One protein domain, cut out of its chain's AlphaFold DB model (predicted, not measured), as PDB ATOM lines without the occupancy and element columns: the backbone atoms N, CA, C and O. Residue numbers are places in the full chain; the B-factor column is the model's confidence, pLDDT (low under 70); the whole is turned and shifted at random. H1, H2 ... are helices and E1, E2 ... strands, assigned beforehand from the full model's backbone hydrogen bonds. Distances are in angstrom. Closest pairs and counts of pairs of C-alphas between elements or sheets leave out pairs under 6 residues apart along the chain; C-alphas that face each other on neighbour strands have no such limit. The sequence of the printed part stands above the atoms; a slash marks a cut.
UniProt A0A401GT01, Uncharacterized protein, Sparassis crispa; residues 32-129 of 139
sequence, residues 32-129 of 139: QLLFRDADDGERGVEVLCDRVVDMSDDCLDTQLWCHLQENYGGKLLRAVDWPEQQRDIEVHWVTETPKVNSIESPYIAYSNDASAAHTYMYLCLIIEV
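Overview. This is residues 32 to 129 of the 139 residues of an uncharacterized protein of Sparassis crispa (UniProt A0A401GT01). One strongly twisted antiparallel sheet, in order E3 E2 E1 E5 E4, curls round a single short helix, H1. The printed part has 98 residues, ordered E1 E2 H1 E3 E4 E5; it is mostly strand, though under half are in named elements. It is compact, with a radius of gyration of the C-alphas of 13.1 A, spanning 41 by 31 by 25 A.

Along the chain. Find C-alpha 32 at (33.525, 94.971, 17.337), where E1, residues 32 to 36, begins. E2 is residues 46 to 49, H1 64 to 72, E3 75 to 78. E4, residues 102 to 110, runs 23.9 A; E5, residues 114 to 128, runs 38.7 A, bends by 70 degrees at residue 125 and ends at (32.161, 83.984, 21.401).

Arrangement. Within hydrogen-bond range, find N 48 and O 75 between E2 and E3, 2.9 A; N 35 and O 47 in hairpin E1 and E2, 2.8 A; N 34 and O 122 between E1 and E5, 2.8 A; N 107 and O 117 in hairpin E4 and E5, 2.9 A. H1, with every O i to N i+4 pair within range, is on the sheet; its closest C-alphas to E2 are Trp 65 and Val 47, 6.4 A.

Size, cuts and confidence. The printed part has no cut. Links E2 to H1 and E3 to E4 are long. Residues 37 to 43, 80 to 81, 83 and 97 to 101 have pLDDT under 70.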
ATOM      1  N   GLN A  32      32.794  94.160  16.364       92.88
ATOM      2  CA  GLN A  32      33.525  94.971  17.337       92.88
ATOM      3  C   GLN A  32      34.608  95.794  16.640       92.88
ATOM      4  O   GLN A  32      34.996  95.496  15.510       92.88
ATOM      5  N   LEU A  33      35.086  96.836  17.315       92.19
ATOM      6  CA  LEU A  33      36.245  97.609  16.889       92.19
ATOM      7  C   LEU A  33      37.450  97.223  17.732       92.19
ATOM      8  O   LEU A  33      37.399  97.290  18.958       92.19
ATOM      9  N   LEU A  34      38.526  96.834  17.060       91.50
ATOM     10  CA  LEU A  34      39.836  96.633  17.648       91.50
ATOM     11  C   LEU A  34      40.602  97.954  17.601       91.50
ATOM     12  O   LEU A  34      40.964  98.416  16.521       91.50
ATOM     13  N   PHE A  35      40.859  98.531  18.766       90.44
ATOM     14  CA  PHE A  35      41.791  99.635  18.935       90.44
ATOM     15  C   PHE A  35      43.194  99.057  19.019       90.44
ATOM     16  O   PHE A  35      43.448  98.173  19.842       90.44
ATOM     17  N   ARG A  36      44.089  99.547  18.165       82.00
ATOM     18  CA  ARG A  36      45.504  99.179  18.175       82.00
ATOM     19  C   ARG A  36      46.342 100.428  17.965       82.00
ATOM     20  O   ARG A  36      46.028 101.248  17.104       82.00
ATOM     21  N   ASP A  37      47.425 100.528  18.721       69.88
ATOM     22  CA  ASP A  37      48.470 101.502  18.434       69.88
ATOM     23  C   ASP A  37      49.251 101.053  17.186       69.88
ATOM     24  O   ASP A  37      49.864  99.982  17.177       69.88
ATOM     25  N   ALA A  38      49.122 101.803  16.089       55.97
ATOM     26  CA  ALA A  38      49.637 101.403  14.780       55.97
ATOM     27  C   ALA A  38      51.169 101.487  14.683       55.97
ATOM     28  O   ALA A  38      51.747 100.820  13.822       55.97
ATOM     29  N   ASP A  39      51.810 102.255  15.567       53.41
ATOM     30  CA  ASP A  39      53.238 102.557  15.472       53.41
ATOM     31  C   ASP A  39      54.135 101.604  16.275       53.41
ATOM     32  O   ASP A  39      55.341 101.563  16.032       53.41
ATOM     33  N   ASP A  40      53.576 100.774  17.163       52.09
ATOM     34  CA  ASP A  40      54.379  99.938  18.061       52.09
ATOM     35  C   ASP A  40      54.103  98.436  17.871       52.09
ATOM     36  O   ASP A  40      53.379  97.773  18.620       52.09
ATOM     37  N   GLY A  41      54.672  97.885  16.792       54.47
ATOM     38  CA  GLY A  41      54.413  96.521  16.312       54.47
ATOM     39  C   GLY A  41      54.598  95.410  17.355       54.47
ATOM     40  O   GLY A  41      53.873  94.412  17.310       54.47
ATOM     41  N   GLU A  42      55.516  95.583  18.313       51.06
ATOM     42  CA  GLU A  42      55.797  94.602  19.372       51.06
ATOM     43  C   GLU A  42      55.316  95.030  20.762       51.06
ATOM     44  O   GLU A  42      55.102  94.153  21.592       51.06
ATOM     45  N   ARG A  43      55.075  96.324  21.012       57.41
ATOM     46  CA  ARG A  43      54.615  96.846  22.316       57.41
ATOM     47  C   ARG A  43      53.144  97.271  22.338       57.41
ATOM     48  O   ARG A  43      52.648  97.808  23.321       57.41
ATOM     49  N   GLY A  44      52.410  96.983  21.268       71.06
ATOM     50  CA  GLY A  44      51.055  97.485  21.085       71.06
ATOM     51  C   GLY A  44      50.038  96.965  22.104       71.06
ATOM     52  O   GLY A  44      49.919  95.756  22.353       71.06
ATOM     53  N   VAL A  45      49.236  97.898  22.613       81.62
ATOM     54  CA  VAL A  45      48.018  97.614  23.370       81.62
ATOM     55  C   VAL A  45      46.858  97.356  22.408       81.62
ATOM     56  O   VAL A  45      46.722  98.028  21.385       81.62
ATOM     57  N   GLU A  46      46.032  96.362  22.727       89.19
ATOM     58  CA  GLU A  46      44.856  95.976  21.951       89.19
ATOM     59  C   GLU A  46      43.612  95.952  22.836       89.19
ATOM     60  O   GLU A  46      43.571  95.238  23.844       89.19
ATOM     61  N   VAL A  47      42.584  96.701  22.435       92.56
ATOM     62  CA  VAL A  47      41.306  96.804  23.157       92.56
ATOM     63  C   VAL A  47      40.147  96.589  22.191       92.56
ATOM     64  O   VAL A  47      40.136  97.150  21.100       92.56
ATOM     65  N   LEU A  48      39.157  95.788  22.587       93.75
ATOM     66  CA  LEU A  48      37.915  95.607  21.833       93.75
ATOM     67  C   LEU A  48      36.798  96.482  22.402       93.75
ATOM     68  O   LEU A  48      36.502  96.402  23.593       93.75
ATOM     69  N   CYS A  49      36.117  97.236  21.543       93.56
ATOM     70  CA  CYS A  49      34.931  98.020  21.898       93.56
ATOM     71  C   CYS A  49      33.722  97.640  21.030       93.56
ATOM     72  O   CYS A  49      33.853  97.206  19.885       93.56
ATOM     73  N   ASP A  50      32.519  97.841  21.569       92.19
ATOM     74  CA  ASP A  50      31.244  97.538  20.902       92.19
ATOM     75  C   ASP A  50      30.623  98.734  20.155       92.19
ATOM     76  O   ASP A  50      29.503  98.650  19.641       92.19
ATOM     77  N   ARG A  51      31.358  99.846  20.084       89.12
ATOM     78  CA  ARG A  51      30.932 101.116  19.497       89.12
ATOM     79  C   ARG A  51      32.104 101.849  18.869       89.12
ATOM     80  O   ARG A  51      33.240 101.672  19.299       89.12
ATOM     81  N   VAL A  52      31.790 102.704  17.898       88.25
ATOM     82  CA  VAL A  52      32.717 103.728  17.406       88.25
ATOM     83  C   VAL A  52      32.959 104.726  18.529       88.25
ATOM     84  O   VAL A  52      31.994 105.184  19.148       88.25
ATOM     85  N   VAL A  53      34.226 105.032  18.782       88.31
ATOM     86  CA  VAL A  53      34.639 106.058  19.738       88.31
ATOM     87  C   VAL A  53      35.247 107.204  18.945       88.31
ATOM     88  O   VAL A  53      36.156 106.987  18.146       88.31
ATOM     89  N   ASP A  54      34.696 108.398  19.132       89.38
ATOM     90  CA  ASP A  54      35.259 109.637  18.608       89.38
ATOM     91  C   ASP A  54      36.045 110.296  19.736       89.38
ATOM     92  O   ASP A  54      35.456 110.732  20.720       89.38
ATOM     93  N   MET A  55      37.365 110.300  19.591       89.06
ATOM     94  CA  MET A  55      38.312 110.821  20.574       89.06
ATOM     95  C   MET A  55      38.739 112.262  20.258       89.06
ATOM     96  O   MET A  55      39.635 112.791  20.912       89.06
ATOM     97  N   SER A  56      38.147 112.900  19.239       87.88
ATOM     98  CA  SER A  56      38.652 114.170  18.689       87.88
ATOM     99  C   SER A  56      38.699 115.311  19.710       87.88
ATOM    100  O   SER A  56      39.552 116.192  19.599       87.88
ATOM    101  N   ASP A  57      37.810 115.276  20.704       87.81
ATOM    102  CA  ASP A  57      37.737 116.252  21.797       87.81
ATOM    103  C   ASP A  57      38.382 115.739  23.102       87.81
ATOM    104  O   ASP A  57      38.402 116.452  24.111       87.81
ATOM    105  N   ASP A  58      38.918 114.515  23.104       88.69
ATOM    106  CA  ASP A  58      39.447 113.881  24.305       88.69
ATOM    107  C   ASP A  58      40.878 114.337  24.614       88.69
ATOM    108  O   ASP A  58      41.788 114.354  23.778       88.69
ATOM    109  N   CYS A  59      41.071 114.678  25.886       90.44
ATOM    110  CA  CYS A  59      42.358 114.968  26.499       90.44
ATOM    111  C   CYS A  59      42.634 113.884  27.542       90.44
ATOM    112  O   CYS A  59      41.977 113.843  28.580       90.44
ATOM    113  N   LEU A  60      43.583 112.996  27.258       88.50
ATOM    114  CA  LEU A  60      43.865 111.827  28.084       88.50
ATOM    115  C   LEU A  60      45.057 112.087  28.996       88.50
ATOM    116  O   LEU A  60      46.177 112.207  28.517       88.50
ATOM    117  N   ASP A  61      44.832 112.119  30.304       87.12
ATOM    118  CA  ASP A  61      45.879 112.075  31.338       87.12
ATOM    119  C   ASP A  61      46.286 110.637  31.718       87.12
ATOM    120  O   ASP A  61      47.190 110.406  32.524       87.12
ATOM    121  N   THR A  62      45.615 109.656  31.117       84.50
ATOM    122  CA  THR A  62      45.829 108.221  31.284       84.50
ATOM    123  C   THR A  62      46.179 107.567  29.949       84.50
ATOM    124  O   THR A  62      46.093 108.171  28.879       84.50
ATOM    125  N   GLN A  63      46.599 106.302  29.993       85.00
ATOM    126  CA  GLN A  63      46.845 105.530  28.777       85.00
ATOM    127  C   GLN A  63      45.521 105.254  28.053       85.00
ATOM    128  O   GLN A  63      44.503 104.988  28.695       85.00
ATOM    129  N   LEU A  64      45.550 105.252  26.715       86.75
ATOM    130  CA  LEU A  64      44.361 105.077  25.871       86.75
ATOM    131  C   LEU A  64      43.499 103.877  26.292       86.75
ATOM    132  O   LEU A  64      42.276 103.975  26.333       86.75
ATOM    133  N   TRP A  65      44.115 102.746  26.632       87.88
ATOM    134  CA  TRP A  65      43.367 101.547  27.001       87.88
ATOM    135  C   TRP A  65      42.614 101.675  28.327       87.88
ATOM    136  O   TRP A  65      41.499 101.166  28.410       87.88
ATOM    137  N   CYS A  66      43.166 102.385  29.322       88.25
ATOM    138  CA  CYS A  66      42.460 102.679  30.571       88.25
ATOM    139  C   CYS A  66      41.206 103.490  30.263       88.25
ATOM    140  O   CYS A  66      40.106 103.131  30.668       88.25
ATOM    141  N   HIS A  67      41.368 104.541  29.455       90.56
ATOM    142  CA  HIS A  67      40.267 105.400  29.058       90.56
ATOM    143  C   HIS A  67      39.174 104.629  28.299       90.56
ATOM    144  O   HIS A  67      37.988 104.781  28.602       90.56
ATOM    145  N   LEU A  68      39.560 103.758  27.356       92.06
ATOM    146  CA  LEU A  68      38.631 102.896  26.619       92.06
ATOM    147  C   LEU A  68      37.885 101.921  27.536       92.06
ATOM    148  O   LEU A  68      36.684 101.704  27.359       92.06
ATOM    149  N   GLN A  69      38.569 101.344  28.520       91.31
ATOM    150  CA  GLN A  69      37.971 100.421  29.480       91.31
ATOM    151  C   GLN A  69      36.983 101.137  30.412       91.31
ATOM    152  O   GLN A  69      35.838 100.705  30.541       91.31
ATOM    153  N   GLU A  70      37.395 102.255  31.010       91.25
ATOM    154  CA  GLU A  70      36.623 102.985  32.021       91.25
ATOM    155  C   GLU A  70      35.414 103.726  31.435       91.25
ATOM    156  O   GLU A  70      34.329 103.687  32.017       91.25
ATOM    157  N   ASN A  71      35.570 104.367  30.272       91.44
ATOM    158  CA  ASN A  71      34.534 105.244  29.708       91.44
ATOM    159  C   ASN A  71      33.669 104.551  28.652       91.44
ATOM    160  O   ASN A  71      32.501 104.903  28.467       91.44
ATOM    161  N   TYR A  72      34.213 103.536  27.977       91.44
ATOM    162  CA  TYR A  72      33.547 102.885  26.846       91.44
ATOM    163  C   TYR A  72      33.336 101.379  27.034       91.44
ATOM    164  O   TYR A  72      32.773 100.735  26.146       91.44
ATOM    165  N   GLY A  73      33.724 100.812  28.183       92.00
ATOM    166  CA  GLY A  73      33.580  99.380  28.463       92.00
ATOM    167  C   GLY A  73      34.457  98.506  27.565       92.00
ATOM    168  O   GLY A  73      34.095  97.365  27.265       92.00
ATOM    169  N   GLY A  74      35.573  99.062  27.087       93.56
ATOM    170  CA  GLY A  74      36.563  98.349  26.296       93.56
ATOM    171  C   GLY A  74      37.096  97.125  27.037       93.56
ATOM    172  O   GLY A  74      37.284  97.152  28.249       93.56
ATOM    173  N   LYS A  75      37.327  96.037  26.301       94.12
ATOM    174  CA  LYS A  75      37.902  94.800  26.836       94.12
ATOM    175  C   LYS A  75      39.358  94.690  26.417       94.12
ATOM    176  O   LYS A  75      39.643  94.623  25.217       94.12
ATOM    177  N   LEU A  76      40.261  94.648  27.388       91.56
ATOM    178  CA  LEU A  76      41.692  94.528  27.151       91.56
ATOM    179  C   LEU A  76      42.043  93.123  26.650       91.56
ATOM    180  O   LEU A  76      41.829  92.121  27.338       91.56
ATOM    181  N   LEU A  77      42.610  93.070  25.446       89.25
ATOM    182  CA  LEU A  77      43.054  91.849  24.775       89.25
ATOM    183  C   LEU A  77      44.525  91.558  25.069       89.25
ATOM    184  O   LEU A  77      44.920  90.429  25.365       89.25
ATOM    185  N   ARG A  78      45.350  92.602  24.961       83.38
ATOM    186  CA  ARG A  78      46.804  92.533  25.084       83.38
ATOM    187  C   ARG A  78      47.332  93.888  25.536       83.38
ATOM    188  O   ARG A  78      46.978  94.895  24.943       83.38
ATOM    189  N   ALA A  79      48.225  93.893  26.517       76.88
ATOM    190  CA  ALA A  79      49.078  95.026  26.859       76.88
ATOM    191  C   ALA A  79      50.502  94.483  27.006       76.88
ATOM    192  O   ALA A  79      50.787  93.773  27.967       76.88
ATOM    193  N   VAL A  80      51.364  94.695  26.008       69.69
ATOM    194  CA  VAL A  80      52.699  94.068  26.008       69.69
ATOM    195  C   VAL A  80      53.637  94.734  27.011       69.69
ATOM    196  O   VAL A  80      54.387  94.037  27.690       69.69
ATOM    197  N   ASP A  81      53.548  96.054  27.153       69.44
ATOM    198  CA  ASP A  81      54.390  96.819  28.078       69.44
ATOM    199  C   ASP A  81      54.040  96.609  29.562       69.44
ATOM    200  O   ASP A  81      54.842  96.934  30.434       69.44
ATOM    201  N   TRP A  82      52.878  96.013  29.849       71.31
ATOM    202  CA  TRP A  82      52.403  95.698  31.200       71.31
ATOM    203  C   TRP A  82      51.910  94.246  31.271       71.31
ATOM    204  O   TRP A  82      50.703  93.998  31.343       71.31
ATOM    205  N   PRO A  83      52.818  93.254  31.217       64.75
ATOM    206  CA  PRO A  83      52.455  91.837  31.172       64.75
ATOM    207  C   PRO A  83      51.725  91.349  32.433       64.75
ATOM    208  O   PRO A  83      51.021  90.342  32.379       64.75
ATOM    209  N   GLU A  84      51.879  92.045  33.560       73.06
ATOM    210  CA  GLU A  84      51.135  91.812  34.799       73.06
ATOM    211  C   GLU A  84      49.650  92.189  34.710       73.06
ATOM    212  O   GLU A  84      48.862  91.754  35.553       73.06
ATOM    213  N   GLN A  85      49.249  92.968  33.701       71.88
ATOM    214  CA  GLN A  85      47.869  93.401  33.545       71.88
ATOM    215  C   GLN A  85      46.982  92.219  33.139       71.88
ATOM    216  O   GLN A  85      47.216  91.530  32.139       71.88
ATOM    217  N   GLN A  86      45.927  91.986  33.919       75.38
ATOM    218  CA  GLN A  86      44.969  90.927  33.633       75.38
ATOM    219  C   GLN A  86      44.186  91.263  32.358       75.38
ATOM    220  O   GLN A  86      43.544  92.304  32.264       75.38
ATOM    221  N   ARG A  87      44.233  90.356  31.378       86.81
ATOM    222  CA  ARG A  87      43.417  90.442  30.162       86.81
ATOM    223  C   ARG A  87      41.955  90.199  30.513       86.81
ATOM    224  O   ARG A  87      41.647  89.239  31.222       86.81
ATOM    225  N   ASP A  88      41.067  91.014  29.958       90.31
ATOM    226  CA  ASP A  88      39.623  90.838  30.126       90.31
ATOM    227  C   ASP A  88      39.096  89.686  29.266       90.31
ATOM    228  O   ASP A  88      38.109  89.031  29.608       90.31
ATOM    229  N   ILE A  89      39.738  89.450  28.118       89.38
ATOM    230  CA  ILE A  89      39.325  88.438  27.151       89.38
ATOM    231  C   ILE A  89      40.526  87.867  26.394       89.38
ATOM    232  O   ILE A  89      41.502  88.556  26.105       89.38
ATOM    233  N   GLU A  90      40.444  86.578  26.070       88.00
ATOM    234  CA  GLU A  90      41.377  85.893  25.181       88.00
ATOM    235  C   GLU A  90      40.745  85.766  23.792       88.00
ATOM    236  O   GLU A  90      39.620  85.282  23.656       88.00
ATOM    237  N   VAL A  91      41.466  86.202  22.758       88.69
ATOM    238  CA  VAL A  91      41.031  86.096  21.362       88.69
ATOM    239  C   VAL A  91      42.075  85.351  20.551       88.69
ATOM    240  O   VAL A  91      43.265  85.662  20.586       88.69
ATOM    241  N   HIS A  92      41.594  84.379  19.780       88.62
ATOM    242  CA  HIS A  92      42.387  83.654  18.799       88.62
ATOM    243  C   HIS A  92      42.016  84.148  17.404       88.62
ATOM    244  O   HIS A  92      40.896  83.942  16.933       88.62
ATOM    245  N   TRP A  93      42.963  84.803  16.742       87.25
ATOM    246  CA  TRP A  93      42.779  85.294  15.384       87.25
ATOM    247  C   TRP A  93      42.866  84.140  14.382       87.25
ATOM    248  O   TRP A  93      43.875  83.442  14.311       87.25
ATOM    249  N   VAL A  94      41.796  83.937  13.610       87.12
ATOM    250  CA  VAL A  94      41.733  82.941  12.520       87.12
ATOM    251  C   VAL A  94      42.009  83.556  11.147       87.12
ATOM    252  O   VAL A  94      42.364  82.852  10.206       87.12
ATOM    253  N   THR A  95      41.859  84.872  11.043       84.00
ATOM    254  CA  THR A  95      42.243  85.686   9.893       84.00
ATOM    255  C   THR A  95      43.270  86.717  10.338       84.00
ATOM    256  O   THR A  95      43.333  87.086  11.514       84.00
ATOM    257  N   GLU A  96      44.088  87.192   9.402       79.25
ATOM    258  CA  GLU A  96      44.957  88.330   9.681       79.25
ATOM    259  C   GLU A  96      44.114  89.556  10.041       79.25
ATOM    260  O   GLU A  96      43.100  89.845   9.401       79.25
ATOM    261  N   THR A  97      44.545  90.294  11.064       67.44
ATOM    262  CA  THR A  97      43.870  91.531  11.456       67.44
ATOM    263  C   THR A  97      43.889  92.540  10.307       67.44
ATOM    264  O   THR A  97      44.946  92.705   9.684       67.44
ATOM    265  N   PRO A  98      42.773  93.242  10.038       66.75
ATOM    266  CA  PRO A  98      42.687  94.153   8.904       66.75
ATOM    267  C   PRO A  98      43.755  95.247   8.997       66.75
ATOM    268  O   PRO A  98      43.942  95.828  10.058       66.75
ATOM    269  N   LYS A  99      44.441  95.550   7.889       66.94
ATOM    270  CA  LYS A  99      45.404  96.671   7.804       66.94
ATOM    271  C   LYS A  99      44.891  97.865   6.993       66.94
ATOM    272  O   LYS A  99      45.454  98.943   7.094       66.94
ATOM    273  N   VAL A 100      43.856  97.666   6.171       60.47
ATOM    274  CA  VAL A 100      43.518  98.583   5.061       60.47
ATOM    275  C   VAL A 100      42.237  99.399   5.311       60.47
ATOM    276  O   VAL A 100      41.979 100.350   4.589       60.47
ATOM    277  N   ASN A 101      41.461  99.085   6.355       66.31
ATOM    278  CA  ASN A 101      40.178  99.739   6.655       66.31
ATOM    279  C   ASN A 101      40.093 100.146   8.135       66.31
ATOM    280  O   ASN A 101      39.272  99.604   8.880       66.31
ATOM    281  N   SER A 102      40.976 101.045   8.571       81.19
ATOM    282  CA  SER A 102      40.879 101.663   9.893       81.19
ATOM    283  C   SER A 102      39.999 102.908   9.863       81.19
ATOM    284  O   SER A 102      39.964 103.652   8.883       81.19
ATOM    285  N   ILE A 103      39.299 103.140  10.968       86.94
ATOM    286  CA  ILE A 103      38.762 104.451  11.320       86.94
ATOM    287  C   ILE A 103      39.812 105.103  12.213       86.94
ATOM    288  O   ILE A 103      40.255 104.494  13.185       86.94
ATOM    289  N   GLU A 104      40.233 106.306  11.861       88.12
ATOM    290  CA  GLU A 104      41.213 107.078  12.616       88.12
ATOM    291  C   GLU A 104      40.498 108.117  13.479       88.12
ATOM    292  O   GLU A 104      39.524 108.726  13.029       88.12
ATOM    293  N   SER A 105      40.983 108.325  14.702       89.56
ATOM    294  CA  SER A 105      40.537 109.424  15.557       89.56
ATOM    295  C   SER A 105      41.734 110.088  16.240       89.56
ATOM    296  O   SER A 105      42.510 109.381  16.894       89.56
ATOM    297  N   PRO A 106      41.899 111.419  16.121       90.94
ATOM    298  CA  PRO A 106      42.907 112.147  16.881       90.94
ATOM    299  C   PRO A 106      42.489 112.259  18.352       90.94
ATOM    300  O   PRO A 106      41.309 112.116  18.657       90.94
ATOM    301  N   TYR A 107      43.451 112.520  19.237       90.75
ATOM    302  CA  TYR A 107      43.249 112.909  20.636       90.75
ATOM    303  C   TYR A 107      44.490 113.642  21.168       90.75
ATOM    304  O   TYR A 107      45.552 113.623  20.535       90.75
ATOM    305  N   ILE A 108      44.386 114.285  22.333       91.06
ATOM    306  CA  ILE A 108      45.547 114.869  23.023       91.06
ATOM    307  C   ILE A 108      45.971 113.953  24.168       91.06
ATOM    308  O   ILE A 108      45.180 113.666  25.063       91.06
ATOM    309  N   ALA A 109      47.228 113.517  24.163       89.06
ATOM    310  CA  ALA A 109      47.822 112.748  25.246       89.06
ATOM    311  C   ALA A 109      48.588 113.678  26.196       89.06
ATOM    312  O   ALA A 109      49.464 114.437  25.780       89.06
ATOM    313  N   TYR A 110      48.280 113.588  27.482       84.00
ATOM    314  CA  TYR A 110      48.975 114.234  28.584       84.00
ATOM    315  C   TYR A 110      49.709 113.161  29.383       84.00
ATOM    316  O   TYR A 110      49.168 112.555  30.300       84.00
ATOM    317  N   SER A 111      50.962 112.914  29.007       75.12
ATOM    318  CA  SER A 111      51.883 112.120  29.822       75.12
ATOM    319  C   SER A 111      52.812 113.079  30.571       75.12
ATOM    320  O   SER A 111      52.374 113.773  31.484       75.12
ATOM    321  N   ASN A 112      54.075 113.180  30.152       79.00
ATOM    322  CA  ASN A 112      55.003 114.187  30.668       79.00
ATOM    323  C   ASN A 112      54.754 115.574  30.054       79.00
ATOM    324  O   ASN A 112      54.822 116.574  30.759       79.00
ATOM    325  N   ASP A 113      54.435 115.610  28.760       84.88
ATOM    326  CA  ASP A 113      54.083 116.808  28.000       84.88
ATOM    327  C   ASP A 113      52.811 116.533  27.190       84.88
ATOM    328  O   ASP A 113      52.464 115.376  26.937       84.88
ATOM    329  N   ALA A 114      52.127 117.600  26.776       87.75
ATOM    330  CA  ALA A 114      50.983 117.495  25.878       87.75
ATOM    331  C   ALA A 114      51.457 117.161  24.457       87.75
ATOM    332  O   ALA A 114      52.244 117.911  23.871       87.75
ATOM    333  N   SER A 115      50.947 116.075  23.882       89.00
ATOM    334  CA  SER A 115      51.213 115.683  22.498       89.00
ATOM    335  C   SER A 115      49.923 115.348  21.753       89.00
ATOM    336  O   SER A 115      48.958 114.845  22.325       89.00
ATOM    337  N   ALA A 116      49.900 115.647  20.453       89.06
ATOM    338  CA  ALA A 116      48.853 115.151  19.568       89.06
ATOM    339  C   ALA A 116      49.132 113.680  19.248       89.06
ATOM    340  O   ALA A 116      50.258 113.328  18.886       89.06
ATOM    341  N   ALA A 117      48.111 112.842  19.376       86.69
ATOM    342  CA  ALA A 117      48.180 111.413  19.124       86.69
ATOM    343  C   ALA A 117      46.975 110.959  18.293       86.69
ATOM    344  O   ALA A 117      45.982 111.675  18.157       86.69
ATOM    345  N   HIS A 118      47.078 109.765  17.716       86.56
ATOM    346  CA  HIS A 118      46.024 109.161  16.910       86.56
ATOM    347  C   HIS A 118      45.755 107.746  17.399       86.56
ATOM    348  O   HIS A 118      46.662 107.040  17.837       86.56
ATOM    349  N   THR A 119      44.498 107.326  17.321       86.56
ATOM    350  CA  THR A 119      44.126 105.927  17.483       86.56
ATOM    351  C   THR A 119      43.489 105.396  16.212       86.56
ATOM    352  O   THR A 119      42.819 106.127  15.478       86.56
ATOM    353  N   TYR A 120      43.694 104.105  15.966       87.75
ATOM    354  CA  TYR A 120      43.156 103.400  14.818       87.75
ATOM    355  C   TYR A 120      42.243 102.275  15.285       87.75
ATOM    356  O   TYR A 120      42.614 101.430  16.103       87.75
ATOM    357  N   MET A 121      41.041 102.264  14.722       88.94
ATOM    358  CA  MET A 121      39.987 101.302  15.005       88.94
ATOM    359  C   MET A 121      39.773 100.402  13.797       88.94
ATOM    360  O   MET A 121      39.455 100.881  12.709       88.94
ATOM    361  N   TYR A 122      39.876  99.092  13.986       89.38
ATOM    362  CA  TYR A 122      39.671  98.101  12.936       89.38
ATOM    363  C   TYR A 122      38.390  97.317  13.191       89.38
ATOM    364  O   TYR A 122      38.202  96.753  14.267       89.38
ATOM    365  N   LEU A 123      37.506  97.248  12.198       89.12
ATOM    366  CA  LEU A 123      36.277  96.460  12.298       89.12
ATOM    367  C   LEU A 123      36.596  94.961  12.260       89.12
ATOM    368  O   LEU A 123      37.264  94.488  11.341       89.12
ATOM    369  N   CYS A 124      36.101  94.205  13.237       89.94
ATOM    370  CA  CYS A 124      36.310  92.764  13.344       89.94
ATOM    371  C   CYS A 124      34.992  92.030  13.610       89.94
ATOM    372  O   CYS A 124      34.140  92.505  14.363       89.94
ATOM    373  N   LEU A 125      34.847  90.842  13.018       91.94
ATOM    374  CA  LEU A 125      33.816  89.873  13.387       91.94
ATOM    375  C   LEU A 125      34.374  88.970  14.494       91.94
ATOM    376  O   LEU A 125      35.301  88.200  14.254       91.94
ATOM    377  N   ILE A 126      33.810  89.067  15.696       92.50
ATOM    378  CA  ILE A 126      34.223  88.291  16.868       92.50
ATOM    379  C   ILE A 126      33.153  87.255  17.189       92.50
ATOM    380  O   ILE A 126      31.959  87.558  17.207       92.50
ATOM    381  N   ILE A 127      33.593  86.026  17.446       92.38
ATOM    382  CA  ILE A 127      32.731  84.883  17.742       92.38
ATOM    383  C   ILE A 127      33.031  84.442  19.170       92.38
ATOM    384  O   ILE A 127      34.160  84.064  19.485       92.38
ATOM    385  N   GLU A 128      32.027  84.485  20.039       90.31
ATOM    386  CA  GLU A 128      32.161  83.984  21.401       90.31
ATOM    387  C   GLU A 128      32.090  82.460  21.389       90.31
ATOM    388  O   GLU A 128      31.092  81.852  20.997       90.31
ATOM    389  N   VAL A 129      33.170  81.839  21.850       84.81
ATOM    390  CA  VAL A 129      33.254  80.393  21.985       84.81
ATOM    391  C   VAL A 129      33.167  80.055  23.468       84.81
ATOM    392  O   VAL A 129      34.027  80.444  24.258       84.81
TER     393      VAL A 129